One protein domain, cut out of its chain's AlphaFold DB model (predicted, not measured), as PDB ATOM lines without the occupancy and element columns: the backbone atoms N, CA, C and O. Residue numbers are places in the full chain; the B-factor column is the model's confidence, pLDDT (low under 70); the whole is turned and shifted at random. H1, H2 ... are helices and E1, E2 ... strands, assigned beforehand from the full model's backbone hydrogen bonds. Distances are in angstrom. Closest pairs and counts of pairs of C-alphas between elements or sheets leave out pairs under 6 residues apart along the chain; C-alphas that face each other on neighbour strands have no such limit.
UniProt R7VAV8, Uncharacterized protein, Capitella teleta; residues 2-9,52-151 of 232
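AT A GLANCE: This is residues 2 to 9 and 52 to 151 of the 232 residues of an uncharacterized protein of Capitella teleta (UniProt R7VAV8). What does the model look like? It is a compact lobe with a loose arm: in the lobe H3 and H4 pack on one face of a small sheet of E1, E2 and E3, in two layers, one of helices and one of strands, and far from it lie the short helices H1 and H2, which are apart. A thin link joins the two parts, and residues 76 to 86 stand free. What is it made of? The printed part has 108 residues, with four named helices and three named strands in the order E1 H1 H2 H3 E2 H4 E3, a mixed class; the sheet, in the order E1 E2 E3, is parallel. It is only just extended, close to loose, with a radius of gyration of the C-alphas of 19.9 A and spans of 59 by 31 by 24 A.

IN THESE COORDINATES: Where does the first element begin? E1, residues 3 to 6, begins at C-alpha 3 (25.217, 24.631, 45.597) and is 9.7 A long. Which helices follow? H1 is residues 52 to 56, 6.7 A; H2 is residues 69 to 76, 10.2 A; H3 is residues 100 to 116, 24.2 A. What comes last? E2 is residues 122 to 126, 13.1 A, and H4 is residues 128 to 140, 19.2 A. E3, residues 147 to 151, 13.3 A, ends at C-alpha 151 (35.944, 14.428, 49.848).

HOW THE PARTS SIT: How do the strands pair? E1 and E2 are parallel at 25 degrees, with N 5 and O 123 within hydrogen-bond range at 2.9 A; E2 and E3 are parallel at 30 degrees, with N 148 and O 122 at 2.8 A. E2, H4 and E3 form a strand-helix-strand unit, two parallel neighbour strands with a helix between, its crossover right-handed. Where are the helices? H3 is over E2 at a height over the sheet of 9.5 A, and H4, on the same face, is over E3 at 8.8 A. H3 touches H4 with residues 100 to 104 alone, the closest C-alphas being those of Ile 103 and Ala 134, 6.4 A, at a steep tilt of 69 degrees, only just short of about perpendicular. Are their backbones in order? Every O i to N i+4 pair is within hydrogen-bond range in H1, H2 and H3, and 8 of 9 in H4.

THE WHOLE: How large is it? The C-alphas farthest apart are those of Ala 60 and Glu 142, 60.3 A. Where is it cut or stretched? Residues 10 to 51 are not printed, with C-alphas 9 and 52 33.5 A apart; the links H1 to H2 and H2 to H3 are long. Where is confidence low? Residues 2 to 9, 58 to 64 and 81 to 88 have a pLDDT under 70.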
ATOM      1  N   GLY A   2      21.322  22.473  47.253       28.84
ATOM      2  CA  GLY A   2      22.705  22.676  47.673       28.84
ATOM      3  C   GLY A   2      23.542  23.059  46.464       28.84
ATOM      4  O   GLY A   2      23.571  22.327  45.479       28.84
ATOM      5  N   GLY A   3      24.183  24.213  46.531       36.41
ATOM      6  CA  GLY A   3      25.217  24.631  45.597       36.41
ATOM      7  C   GLY A   3      26.514  23.926  45.965       36.41
ATOM      8  O   GLY A   3      26.863  23.813  47.143       36.41
ATOM      9  N   ILE A   4      27.193  23.407  44.948       39.09
ATOM     10  CA  ILE A   4      28.496  22.762  45.084       39.09
ATOM     11  C   ILE A   4      29.541  23.821  44.747       39.09
ATOM     12  O   ILE A   4      29.607  24.293  43.613       39.09
ATOM     13  N   CYS A   5      30.347  24.204  45.734       46.38
ATOM     14  CA  CYS A   5      31.450  25.135  45.553       46.38
ATOM     15  C   CYS A   5      32.757  24.341  45.448       46.38
ATOM     16  O   CYS A   5      33.198  23.707  46.412       46.38
ATOM     17  N   CYS A   6      33.378  24.352  44.269       45.28
ATOM     18  CA  CYS A   6      34.713  23.800  44.080       45.28
ATOM     19  C   CYS A   6      35.756  24.884  44.373       45.28
ATOM     20  O   CYS A   6      35.945  25.822  43.600       45.28
ATOM     21  N   VAL A   7      36.458  24.753  45.500       41.16
ATOM     22  CA  VAL A   7      37.603  25.615  45.804       41.16
ATOM     23  C   VAL A   7      38.874  24.840  45.511       41.16
ATOM     24  O   VAL A   7      39.287  23.985  46.289       41.16
ATOM     25  N   THR A   8      39.507  25.142  44.382       36.47
ATOM     26  CA  THR A   8      40.843  24.625  44.081       36.47
ATOM     27  C   THR A   8      41.866  25.699  44.447       36.47
ATOM     28  O   THR A   8      41.982  26.697  43.731       36.47
ATOM     29  N   PRO A   9      42.597  25.562  45.566       34.47
ATOM     30  CA  PRO A   9      43.695  26.465  45.860       34.47
ATOM     31  C   PRO A   9      44.848  26.241  44.868       34.47
ATOM     32  O   PRO A   9      45.079  25.131  44.393       34.47
ATOM     33  N   MET A  52      27.437   2.296  29.657       80.50
ATOM     34  CA  MET A  52      28.332   1.223  30.103       80.50
ATOM     35  C   MET A  52      28.026  -0.111  29.415       80.50
ATOM     36  O   MET A  52      28.945  -0.792  28.963       80.50
ATOM     37  N   ALA A  53      26.749  -0.468  29.259       81.62
ATOM     38  CA  ALA A  53      26.351  -1.664  28.522       81.62
ATOM     39  C   ALA A  53      26.837  -1.609  27.063       81.62
ATOM     40  O   ALA A  53      27.366  -2.600  26.556       81.62
ATOM     41  N   SER A  54      26.760  -0.439  26.418       77.12
ATOM     42  CA  SER A  54      27.268  -0.243  25.052       77.12
ATOM     43  C   SER A  54      28.790  -0.413  24.922       77.12
ATOM     44  O   SER A  54      29.261  -0.789  23.854       77.12
ATOM     45  N   MET A  55      29.556  -0.207  26.003       73.62
ATOM     46  CA  MET A  55      31.005  -0.481  26.035       73.62
ATOM     47  C   MET A  55      31.328  -1.977  26.140       73.62
ATOM     48  O   MET A  55      32.437  -2.399  25.824       73.62
ATOM     49  N   THR A  56      30.383  -2.785  26.631       73.62
ATOM     50  CA  THR A  56      30.574  -4.233  26.840       73.62
ATOM     51  C   THR A  56      30.107  -5.088  25.666       73.62
ATOM     52  O   THR A  56      30.408  -6.282  25.618       73.62
ATOM     53  N   LEU A  57      29.379  -4.495  24.716       70.06
ATOM     54  CA  LEU A  57      28.934  -5.184  23.513       70.06
ATOM     55  C   LEU A  57      30.097  -5.314  22.514       70.06
ATOM     56  O   LEU A  57      30.850  -4.361  22.333       70.06
ATOM     57  N   PRO A  58      30.262  -6.471  21.845       62.19
ATOM     58  CA  PRO A  58      31.283  -6.628  20.816       62.19
ATOM     59  C   PRO A  58      31.053  -5.656  19.650       62.19
ATOM     60  O   PRO A  58      29.929  -5.574  19.149       62.19
ATOM     61  N   ASP A  59      32.124  -5.033  19.142       61.28
ATOM     62  CA  ASP A  59      32.109  -4.147  17.957       61.28
ATOM     63  C   ASP A  59      31.401  -4.774  16.740       61.28
ATOM     64  O   ASP A  59      30.873  -4.073  15.887       61.28
ATOM     65  N   ALA A  60      31.322  -6.108  16.671       58.09
ATOM     66  CA  ALA A  60      30.603  -6.838  15.627       58.09
ATOM     67  C   ALA A  60      29.094  -6.516  15.537       58.09
ATOM     68  O   ALA A  60      28.485  -6.783  14.503       58.09
ATOM     69  N   TYR A  61      28.489  -5.958  16.592       56.25
ATOM     70  CA  TYR A  61      27.074  -5.563  16.627       56.25
ATOM     71  C   TYR A  61      26.849  -4.053  16.465       56.25
ATOM     72  O   TYR A  61      25.705  -3.624  16.308       56.25
ATOM     73  N   LEU A  62      27.911  -3.246  16.488       59.31
ATOM     74  CA  LEU A  62      27.845  -1.794  16.394       59.31
ATOM     75  C   LEU A  62      28.501  -1.343  15.089       59.31
ATOM     76  O   LEU A  62      29.678  -1.565  14.839       59.31
ATOM     77  N   SER A  63      27.728  -0.682  14.229       65.19
ATOM     78  CA  SER A  63      28.201  -0.183  12.926       65.19
ATOM     79  C   SER A  63      29.255   0.932  13.042       65.19
ATOM     80  O   SER A  63      29.803   1.371  12.032       65.19
ATOM     81  N   SER A  64      29.514   1.410  14.259       65.50
ATOM     82  CA  SER A  64      30.431   2.490  14.603       65.50
ATOM     83  C   SER A  64      30.979   2.279  16.020       65.50
ATOM     84  O   SER A  64      30.255   1.731  16.851       65.50
ATOM     85  N   PRO A  65      32.201   2.751  16.326       70.56
ATOM     86  CA  PRO A  65      32.745   2.694  17.679       70.56
ATOM     87  C   PRO A  65      31.806   3.378  18.672       70.56
ATOM     88  O   PRO A  65      31.157   4.376  18.343       70.56
ATOM     89  N   SER A  66      31.727   2.827  19.880       73.19
ATOM     90  CA  SER A  66      30.830   3.351  20.900       73.19
ATOM     91  C   SER A  66      31.222   4.794  21.272       73.19
ATOM     92  O   SER A  66      32.411   5.073  21.463       73.19
ATOM     93  N   PRO A  67      30.254   5.726  21.353       79.12
ATOM     94  CA  PRO A  67      30.537   7.139  21.589       79.12
ATOM     95  C   PRO A  67      31.148   7.366  22.974       79.12
ATOM     96  O   PRO A  67      30.914   6.595  23.914       79.12
ATOM     97  N   SER A  68      31.896   8.461  23.127       81.62
ATOM     98  CA  SER A  68      32.319   8.911  24.459       81.62
ATOM     99  C   SER A  68      31.097   9.217  25.332       81.62
ATOM    100  O   SER A  68      30.002   9.449  24.815       81.62
ATOM    101  N   TRP A  69      31.268   9.234  26.657       80.00
ATOM    102  CA  TRP A  69      30.168   9.570  27.567       80.00
ATOM    103  C   TRP A  69      29.581  10.956  27.255       80.00
ATOM    104  O   TRP A  69      28.368  11.094  27.143       80.00
ATOM    105  N   ASP A  70      30.428  11.958  26.987       76.62
ATOM    106  CA  ASP A  70      29.988  13.312  26.618       76.62
ATOM    107  C   ASP A  70      29.152  13.343  25.333       76.62
ATOM    108  O   ASP A  70      28.152  14.057  25.236       76.62
ATOM    109  N   GLU A  71      29.572  12.596  24.313       80.88
ATOM    110  CA  GLU A  71      28.866  12.525  23.035       80.88
ATOM    111  C   GLU A  71      27.547  11.761  23.181       80.88
ATOM    112  O   GLU A  71      26.505  12.215  22.705       80.88
ATOM    113  N   PHE A  72      27.563  10.648  23.918       84.69
ATOM    114  CA  PHE A  72      26.366   9.901  24.280       84.69
ATOM    115  C   PHE A  72      25.360  10.781  25.026       84.69
ATOM    116  O   PHE A  72      24.189  10.819  24.655       84.69
ATOM    117  N   MET A  73      25.809  11.541  26.027       81.81
ATOM    118  CA  MET A  73      24.951  12.436  26.797       81.81
ATOM    119  C   MET A  73      24.395  13.574  25.938       81.81
ATOM    120  O   MET A  73      23.221  13.913  26.082       81.81
ATOM    121  N   GLN A  74      25.169  14.127  25.000       82.44
ATOM    122  CA  GLN A  74      24.660  15.109  24.034       82.44
ATOM    123  C   GLN A  74      23.566  14.521  23.134       82.44
ATOM    124  O   GLN A  74      22.536  15.162  22.923       82.44
ATOM    125  N   LEU A  75      23.759  13.297  22.635       84.12
ATOM    126  CA  LEU A  75      22.769  12.599  21.815       84.12
ATOM    127  C   LEU A  75      21.509  12.256  22.616       84.12
ATOM    128  O   LEU A  75      20.403  12.534  22.160       84.12
ATOM    129  N   ALA A  76      21.675  11.719  23.825       82.69
ATOM    130  CA  ALA A  76      20.586  11.351  24.725       82.69
ATOM    131  C   ALA A  76      19.804  12.563  25.251       82.69
ATOM    132  O   ALA A  76      18.671  12.419  25.700       82.69
ATOM    133  N   SER A  77      20.398  13.758  25.225       76.38
ATOM    134  CA  SER A  77      19.757  15.013  25.655       76.38
ATOM    135  C   SER A  77      19.240  15.849  24.485       76.38
ATOM    136  O   SER A  77      18.715  16.946  24.681       76.38
ATOM    137  N   LYS A  78      19.395  15.364  23.249       82.06
ATOM    138  CA  LYS A  78      19.008  16.105  22.053       82.06
ATOM    139  C   LYS A  78      17.493  16.315  22.029       82.06
ATOM    140  O   LYS A  78      16.728  15.363  21.934       82.06
ATOM    141  N   GLY A  79      17.074  17.579  22.045       77.44
ATOM    142  CA  GLY A  79      15.661  17.965  22.007       77.44
ATOM    143  C   GLY A  79      14.996  18.089  23.379       77.44
ATOM    144  O   GLY A  79      13.823  18.448  23.432       77.44
ATOM    145  N   GLU A  80      15.721  17.848  24.473       77.00
ATOM    146  CA  GLU A  80      15.229  18.192  25.806       77.00
ATOM    147  C   GLU A  80      15.496  19.659  26.140       77.00
ATOM    148  O   GLU A  80      16.525  20.229  25.771       77.00
ATOM    149  N   ASN A  81      14.563  20.263  26.875       69.94
ATOM    150  CA  ASN A  81      14.779  21.561  27.495       69.94
ATOM    151  C   ASN A  81      15.597  21.349  28.767       69.94
ATOM    152  O   ASN A  81      15.132  20.700  29.701       69.94
ATOM    153  N   TYR A  82      16.808  21.894  28.794       66.38
ATOM    154  CA  TYR A  82      17.665  21.896  29.971       66.38
ATOM    155  C   TYR A  82      18.172  23.308  30.241       66.38
ATOM    156  O   TYR A  82      18.405  24.101  29.323       66.38
ATOM    157  N   GLU A  83      18.364  23.611  31.517       62.53
ATOM    158  CA  GLU A  83      18.974  24.860  31.949       62.53
ATOM    159  C   GLU A  83      20.493  24.760  31.827       62.53
ATOM    160  O   GLU A  83      21.107  23.730  32.119       62.53
ATOM    161  N   LYS A  84      21.118  25.831  31.338       61.00
ATOM    162  CA  LYS A  84      22.575  25.895  31.221       61.00
ATOM    163  C   LYS A  84      23.147  26.401  32.532       61.00
ATOM    164  O   LYS A  84      22.878  27.529  32.928       61.00
ATOM    165  N   THR A  85      23.991  25.592  33.155       62.53
ATOM    166  CA  THR A  85      24.795  26.032  34.293       62.53
ATOM    167  C   THR A  85      25.985  26.866  33.817       62.53
ATOM    168  O   THR A  85      26.423  26.783  32.664       62.53
ATOM    169  N   ARG A  86      26.523  27.689  34.719       59.72
ATOM    170  CA  ARG A  86      27.738  28.467  34.484       59.72
ATOM    171  C   ARG A  86      28.830  27.995  35.433       59.72
ATOM    172  O   ARG A  86      28.593  27.817  36.620       59.72
ATOM    173  N   ILE A  87      30.030  27.823  34.890       67.06
ATOM    174  CA  ILE A  87      31.237  27.593  35.681       67.06
ATOM    175  C   ILE A  87      31.928  28.941  35.844       67.06
ATOM    176  O   ILE A  87      32.292  29.587  34.856       67.06
ATOM    177  N   GLU A  88      32.098  29.369  37.089       67.56
ATOM    178  CA  GLU A  88      32.799  30.600  37.427       67.56
ATOM    179  C   GLU A  88      34.121  30.293  38.116       67.56
ATOM    180  O   GLU A  88      34.231  29.377  38.929       67.56
ATOM    181  N   ILE A  89      35.147  31.068  37.765       72.81
ATOM    182  CA  ILE A  89      36.436  30.997  38.448       72.81
ATOM    183  C   ILE A  89      36.340  31.902  39.668       72.81
ATOM    184  O   ILE A  89      36.192  33.118  39.525       72.81
ATOM    185  N   LEU A  90      36.443  31.301  40.849       77.06
ATOM    186  CA  LEU A  90      36.434  32.023  42.113       77.06
ATOM    187  C   LEU A  90      37.748  32.793  42.339       77.06
ATOM    188  O   LEU A  90      38.778  32.462  41.739       77.06
ATOM    189  N   PRO A  91      37.739  33.827  43.201       78.19
ATOM    190  CA  PRO A  91      38.948  34.554  43.570       78.19
ATOM    191  C   PRO A  91      40.048  33.635  44.118       78.19
ATOM    192  O   PRO A  91      39.790  32.710  44.886       78.19
ATOM    193  N   PHE A  92      41.300  33.915  43.750       81.94
ATOM    194  CA  PHE A  92      42.449  33.140  44.216       81.94
ATOM    195  C   PHE A  92      42.871  33.548  45.628       81.94
ATOM    196  O   PHE A  92      43.048  34.732  45.922       81.94
ATOM    197  N   ILE A  93      43.140  32.554  46.476       84.00
ATOM    198  CA  ILE A  93      43.780  32.758  47.776       84.00
ATOM    199  C   ILE A  93      45.292  32.692  47.572       84.00
ATOM    200  O   ILE A  93      45.843  31.636  47.274       84.00
ATOM    201  N   ASN A  94      45.976  33.825  47.734       83.62
ATOM    202  CA  ASN A  94      47.427  33.917  47.556       83.62
ATOM    203  C   ASN A  94      48.190  33.430  48.807       83.62
ATOM    204  O   ASN A  94      48.875  34.204  49.478       83.62
ATOM    205  N   ARG A  95      47.998  32.157  49.166       80.81
ATOM    206  CA  ARG A  95      48.664  31.458  50.276       80.81
ATOM    207  C   ARG A  95      48.763  29.968  49.970       80.81
ATOM    208  O   ARG A  95      48.047  29.449  49.120       80.81
ATOM    209  N   GLN A  96      49.632  29.266  50.697       79.88
ATOM    210  CA  GLN A  96      49.742  27.816  50.556       79.88
ATOM    211  C   GLN A  96      48.400  27.128  50.866       79.88
ATOM    212  O   GLN A  96      47.756  27.484  51.859       79.88
ATOM    213  N   PRO A  97      47.999  26.122  50.069       78.06
ATOM    214  CA  PRO A  97      46.733  25.407  50.238       78.06
ATOM    215  C   PRO A  97      46.635  24.682  51.583       78.06
ATOM    216  O   PRO A  97      45.563  24.584  52.164       78.06
ATOM    217  N   THR A  98      47.767  24.200  52.097       76.88
ATOM    218  CA  THR A  98      47.863  23.432  53.344       76.88
ATOM    219  C   THR A  98      47.773  24.291  54.603       76.88
ATOM    220  O   THR A  98      47.664  23.732  55.698       76.88
ATOM    221  N   ASN A  99      47.844  25.619  54.467       84.25
ATOM    222  CA  ASN A  99      47.750  26.550  55.581       84.25
ATOM    223  C   ASN A  99      46.289  26.614  56.080       84.25
ATOM    224  O   ASN A  99      45.400  26.898  55.273       84.25
ATOM    225  N   PRO A 100      46.027  26.419  57.387       86.44
ATOM    226  CA  PRO A 100      44.672  26.454  57.939       86.44
ATOM    227  C   PRO A 100      43.913  27.748  57.631       86.44
ATOM    228  O   PRO A 100      42.728  27.702  57.325       86.44
ATOM    229  N   SER A 101      44.590  28.902  57.615       88.38
ATOM    230  CA  SER A 101      43.961  30.179  57.264       88.38
ATOM    231  C   SER A 101      43.476  30.218  55.814       88.38
ATOM    232  O   SER A 101      42.485  30.886  55.535       88.38
ATOM    233  N   SER A 102      44.143  29.521  54.887       89.25
ATOM    234  CA  SER A 102      43.693  29.418  53.491       89.25
ATOM    235  C   SER A 102      42.401  28.614  53.395       89.25
ATOM    236  O   SER A 102      41.452  29.050  52.752       89.25
ATOM    237  N   ILE A 103      42.352  27.469  54.081       89.12
ATOM    238  CA  ILE A 103      41.174  26.595  54.130       89.12
ATOM    239  C   ILE A 103      40.008  27.331  54.803       89.12
ATOM    240  O   ILE A 103      38.905  27.355  54.268       89.12
ATOM    241  N   TYR A 104      40.271  28.019  55.915       91.94
ATOM    242  CA  TYR A 104      39.285  28.841  56.613       91.94
ATOM    243  C   TYR A 104      38.721  29.960  55.731       91.94
ATOM    244  O   TYR A 104      37.510  30.121  55.629       91.94
ATOM    245  N   THR A 105      39.595  30.699  55.038       90.19
ATOM    246  CA  THR A 105      39.178  31.780  54.129       90.19
ATOM    247  C   THR A 105      38.275  31.244  53.016       90.19
ATOM    248  O   THR A 105      37.259  31.859  52.702       90.19
ATOM    249  N   ALA A 106      38.615  30.084  52.445       90.88
ATOM    250  CA  ALA A 106      37.802  29.414  51.433       90.88
ATOM    251  C   ALA A 106      36.417  29.008  51.960       90.88
ATOM    252  O   ALA A 106      35.410  29.253  51.298       90.88
ATOM    253  N   LEU A 107      36.370  28.402  53.149       90.81
ATOM    254  CA  LEU A 107      35.135  27.957  53.796       90.81
ATOM    255  C   LEU A 107      34.223  29.135  54.144       90.81
ATOM    256  O   LEU A 107      33.033  29.092  53.838       90.81
ATOM    257  N   ASN A 108      34.785  30.198  54.724       91.38
ATOM    258  CA  ASN A 108      34.018  31.385  55.081       91.38
ATOM    259  C   ASN A 108      33.469  32.088  53.831       91.38
ATOM    260  O   ASN A 108      32.284  32.401  53.774       91.38
ATOM    261  N   PHE A 109      34.285  32.227  52.781       89.12
ATOM    262  CA  PHE A 109      33.817  32.757  51.498       89.12
ATOM    263  C   PHE A 109      32.656  31.924  50.933       89.12
ATOM    264  O   PHE A 109      31.627  32.475  50.547       89.12
ATOM    265  N   ALA A 110      32.775  30.593  50.918       88.12
ATOM    266  CA  ALA A 110      31.709  29.717  50.431       88.12
ATOM    267  C   ALA A 110      30.424  29.833  51.277       88.12
ATOM    268  O   ALA A 110      29.319  29.832  50.722       88.12
ATOM    269  N   ARG A 111      30.553  29.983  52.603       87.69
ATOM    270  CA  ARG A 111      29.425  30.180  53.523       87.69
ATOM    271  C   ARG A 111      28.720  31.512  53.294       87.69
ATOM    272  O   ARG A 111      27.489  31.525  53.231       87.69
ATOM    273  N   GLU A 112      29.481  32.594  53.154       87.62
ATOM    274  CA  GLU A 112      28.969  33.934  52.852       87.62
ATOM    275  C   GLU A 112      28.225  33.933  51.518       87.62
ATOM    276  O   GLU A 112      27.068  34.348  51.466       87.62
ATOM    277  N   GLN A 113      28.833  33.375  50.465       84.06
ATOM    278  CA  GLN A 113      28.180  33.252  49.163       84.06
ATOM    279  C   GLN A 113      26.898  32.427  49.254       84.06
ATOM    280  O   GLN A 113      25.870  32.839  48.734       84.06
ATOM    281  N   SER A 114      26.906  31.300  49.961       83.38
ATOM    282  CA  SER A 114      25.690  30.489  50.126       83.38
ATOM    283  C   SER A 114      24.597  31.255  50.878       83.38
ATOM    284  O   SER A 114      23.434  31.220  50.484       83.38
ATOM    285  N   SER A 115      24.974  32.022  51.906       83.75
ATOM    286  CA  SER A 115      24.037  32.852  52.666       83.75
ATOM    287  C   SER A 115      23.414  33.962  51.822       83.75
ATOM    288  O   SER A 115      22.219  34.213  51.953       83.75
ATOM    289  N   LEU A 116      24.208  34.619  50.968       83.00
ATOM    290  CA  LEU A 116      23.733  35.675  50.068       83.00
ATOM    291  C   LEU A 116      22.660  35.165  49.100       83.00
ATOM    292  O   LEU A 116      21.766  35.918  48.731       83.00
ATOM    293  N   HIS A 117      22.711  33.881  48.753       77.25
ATOM    294  CA  HIS A 117      21.749  33.237  47.862       77.25
ATOM    295  C   HIS A 117      20.654  32.466  48.612       77.25
ATOM    296  O   HIS A 117      19.983  31.616  48.035       77.25
ATOM    297  N   GLY A 118      20.471  32.732  49.912       77.38
ATOM    298  CA  GLY A 118      19.409  32.118  50.716       77.38
ATOM    299  C   GLY A 118      19.579  30.613  50.940       77.38
ATOM    300  O   GLY A 118      18.621  29.932  51.304       77.38
ATOM    301  N   MET A 119      20.779  30.071  50.728       78.19
ATOM    302  CA  MET A 119      21.051  28.654  50.912       78.19
ATOM    303  C   MET A 119      21.426  28.358  52.364       78.19
ATOM    304  O   MET A 119      22.401  28.888  52.898       78.19
ATOM    305  N   GLU A 120      20.679  27.449  52.985       78.56
ATOM    306  CA  GLU A 120      20.931  26.993  54.356       78.56
ATOM    307  C   GLU A 120      22.167  26.084  54.452       78.56
ATOM    308  O   GLU A 120      22.888  26.106  55.447       78.56
ATOM    309  N   THR A 121      22.432  25.295  53.405       81.19
ATOM    310  CA  THR A 121      23.545  24.338  53.364       81.19
ATOM    311  C   THR A 121      24.495  24.633  52.207       81.19
ATOM    312  O   THR A 121      24.074  24.741  51.053       81.19
ATOM    313  N   CYS A 122      25.792  24.709  52.512       84.50
ATOM    314  CA  CYS A 122      26.874  24.896  51.549       84.50
ATOM    315  C   CYS A 122      27.701  23.615  51.436       84.50
ATOM    316  O   CYS A 122      28.256  23.169  52.437       84.50
ATOM    317  N   PHE A 123      27.833  23.041  50.237       83.19
ATOM    318  CA  PHE A 123      28.700  21.882  50.025       83.19
ATOM    319  C   PHE A 123      30.047  22.324  49.456       83.19
ATOM    320  O   PHE A 123      30.109  22.929  48.383       83.19
ATOM    321  N   VAL A 124      31.129  21.986  50.159       86.56
ATOM    322  CA  VAL A 124      32.504  22.300  49.746       86.56
ATOM    323  C   VAL A 124      33.294  21.009  49.635       86.56
ATOM    324  O   VAL A 124      33.354  20.232  50.584       86.56
ATOM    325  N   THR A 125      33.917  20.762  48.488       85.44
ATOM    326  CA  THR A 125      34.724  19.553  48.285       85.44
ATOM    327  C   THR A 125      36.212  19.861  48.327       85.44
ATOM    328  O   THR A 125      36.660  20.784  47.648       85.44
ATOM    329  N   PHE A 126      36.978  19.046  49.051       84.94
ATOM    330  CA  PHE A 126      38.436  19.134  49.124       84.94
ATOM    331  C   PHE A 126      39.108  17.814  48.746       84.94
ATOM    332  O   PHE A 126      38.551  16.730  48.940       84.94
ATOM    333  N   ASP A 127      40.350  17.905  48.276       82.31
ATOM    334  CA  ASP A 127      41.233  16.747  48.162       82.31
ATOM    335  C   ASP A 127      41.558  16.175  49.545       82.31
ATOM    336  O   ASP A 127      41.504  16.870  50.561       82.31
ATOM    337  N   GLN A 128      41.950  14.903  49.587       74.44
ATOM    338  CA  GLN A 128      42.117  14.134  50.824       74.44
ATOM    339  C   GLN A 128      42.905  14.829  51.959       74.44
ATOM    340  O   GLN A 128      42.401  14.841  53.084       74.44
ATOM    341  N   PRO A 129      44.093  15.434  51.740       77.31
ATOM    342  CA  PRO A 129      44.818  16.094  52.830       77.31
ATOM    343  C   PRO A 129      44.149  17.383  53.322       77.31
ATOM    344  O   PRO A 129      44.288  17.743  54.490       77.31
ATOM    345  N   LEU A 130      43.431  18.088  52.449       83.94
ATOM    346  CA  LEU A 130      42.740  19.330  52.793       83.94
ATOM    347  C   LEU A 130      41.397  19.045  53.468       83.94
ATOM    348  O   LEU A 130      41.018  19.768  54.383       83.94
ATOM    349  N   TYR A 131      40.730  17.957  53.073       83.75
ATOM    350  CA  TYR A 131      39.498  17.469  53.688       83.75
ATOM    351  C   TYR A 131      39.667  17.258  55.197       83.75
ATOM    352  O   TYR A 131      38.872  17.780  55.974       83.75
ATOM    353  N   ALA A 132      40.732  16.567  55.618       81.56
ATOM    354  CA  ALA A 132      40.991  16.311  57.037       81.56
ATOM    355  C   ALA A 132      41.099  17.619  57.846       81.56
ATOM    356  O   ALA A 132      40.388  17.799  58.832       81.56
ATOM    357  N   LYS A 133      41.903  18.574  57.361       85.38
ATOM    358  CA  LYS A 133      42.071  19.887  58.004       85.38
ATOM    359  C   LYS A 133      40.787  20.719  57.993       85.38
ATOM    360  O   LYS A 133      40.505  21.441  58.942       85.38
ATOM    361  N   ALA A 134      40.003  20.640  56.921       87.06
ATOM    362  CA  ALA A 134      38.741  21.361  56.809       87.06
ATOM    363  C   ALA A 134      37.701  20.862  57.825       87.06
ATOM    364  O   ALA A 134      36.996  21.677  58.411       87.06
ATOM    365  N   ILE A 135      37.640  19.550  58.081       87.94
ATOM    366  CA  ILE A 135      36.755  18.971  59.102       87.94
ATOM    367  C   ILE A 135      37.138  19.447  60.510       87.94
ATOM    368  O   ILE A 135      36.254  19.799  61.288       87.94
ATOM    369  N   GLU A 136      38.433  19.511  60.831       87.88
ATOM    370  CA  GLU A 136      38.914  20.039  62.120       87.88
ATOM    371  C   GLU A 136      38.507  21.505  62.329       87.88
ATOM    372  O   GLU A 136      38.044  21.885  63.406       87.88
ATOM    373  N   ILE A 137      38.625  22.319  61.276       90.12
ATOM    374  CA  ILE A 137      38.198  23.722  61.283       90.12
ATOM    375  C   ILE A 137      36.681  23.827  61.499       90.12
ATOM    376  O   ILE A 137      36.247  24.597  62.352       90.12
ATOM    377  N   LEU A 138      35.879  23.033  60.778       88.44
ATOM    378  CA  LEU A 138      34.415  23.015  60.917       88.44
ATOM    379  C   LEU A 138      33.962  22.622  62.323       88.44
ATOM    380  O   LEU A 138      33.004  23.184  62.839       88.44
ATOM    381  N   ALA A 139      34.645  21.658  62.942       87.19
ATOM    382  CA  ALA A 139      34.329  21.222  64.298       87.19
ATOM    383  C   ALA A 139      34.628  22.295  65.360       87.19
ATOM    384  O   ALA A 139      34.123  22.197  66.477       87.19
ATOM    385  N   SER A 140      35.452  23.291  65.023       87.81
ATOM    386  CA  SER A 140      35.960  24.295  65.963       87.81
ATOM    387  C   SER A 140      35.271  25.660  65.858       87.81
ATOM    388  O   SER A 140      35.451  26.476  66.759       87.81
ATOM    389  N   ASP A 141      34.520  25.937  64.786       88.50
ATOM    390  CA  ASP A 141      33.947  27.265  64.525       88.50
ATOM    391  C   ASP A 141      32.450  27.205  64.173       88.50
ATOM    392  O   ASP A 141      32.049  26.703  63.120       88.50
ATOM    393  N   GLU A 142      31.619  27.782  65.045       87.88
ATOM    394  CA  GLU A 142      30.165  27.887  64.871       87.88
ATOM    395  C   GLU A 142      29.762  28.786  63.689       87.88
ATOM    396  O   GLU A 142      28.684  28.605  63.123       87.88
ATOM    397  N   ILE A 143      30.622  29.715  63.250       86.75
ATOM    398  CA  ILE A 143      30.357  30.590  62.091       86.75
ATOM    399  C   ILE A 143      30.185  29.757  60.812       86.75
ATOM    400  O   ILE A 143      29.426  30.122  59.911       86.75
ATOM    401  N   LEU A 144      30.843  28.598  60.745       87.12
ATOM    402  CA  LEU A 144      30.770  27.676  59.615       87.12
ATOM    403  C   LEU A 144      29.581  26.705  59.707       87.12
ATOM    404  O   LEU A 144      29.482  25.772  58.905       87.12
ATOM    405  N   GLN A 145      28.641  26.925  60.632       83.19
ATOM    406  CA  GLN A 145      27.409  26.147  60.709       83.19
ATOM    407  C   GLN A 145      26.634  26.225  59.380       83.19
ATOM    408  O   GLN A 145      26.391  27.301  58.824       83.19
ATOM    409  N   GLY A 146      26.263  25.051  58.861       79.88
ATOM    410  CA  GLY A 146      25.634  24.889  57.546       79.88
ATOM    411  C   GLY A 146      26.617  24.575  56.414       79.88
ATOM    412  O   GLY A 146      26.183  24.218  55.320       79.88
ATOM    413  N   VAL A 147      27.934  24.640  56.644       87.62
ATOM    414  CA  VAL A 147      28.913  24.112  55.687       87.62
ATOM    415  C   VAL A 147      29.063  22.604  55.873       87.62
ATOM    416  O   VAL A 147      29.280  22.113  56.978       87.62
ATOM    417  N   VAL A 148      28.973  21.864  54.773       86.94
ATOM    418  CA  VAL A 148      29.226  20.427  54.700       86.94
ATOM    419  C   VAL A 148      30.438  20.209  53.811       86.94
ATOM    420  O   VAL A 148      30.416  20.496  52.611       86.94
ATOM    421  N   VAL A 149      31.506  19.690  54.408       86.56
ATOM    422  CA  VAL A 149      32.731  19.370  53.680       86.56
ATOM    423  C   VAL A 149      32.671  17.933  53.162       86.56
ATOM    424  O   VAL A 149      32.386  17.005  53.914       86.56
ATOM    425  N   GLY A 150      32.950  17.754  51.872       81.88
ATOM    426  CA  GLY A 150      33.020  16.462  51.193       81.88
ATOM    427  C   GLY A 150      34.420  16.159  50.660       81.88
ATOM    428  O   GLY A 150      35.197  17.058  50.333       81.88
ATOM    429  N   LEU A 151      34.742  14.874  50.544       78.00
ATOM    430  CA  LEU A 151      35.944  14.428  49.848       78.00
ATOM    431  C   LEU A 151      35.709  14.518  48.332       78.00
ATOM    432  O   LEU A 151      34.656  14.101  47.848       78.00
TER     433      LEU A 151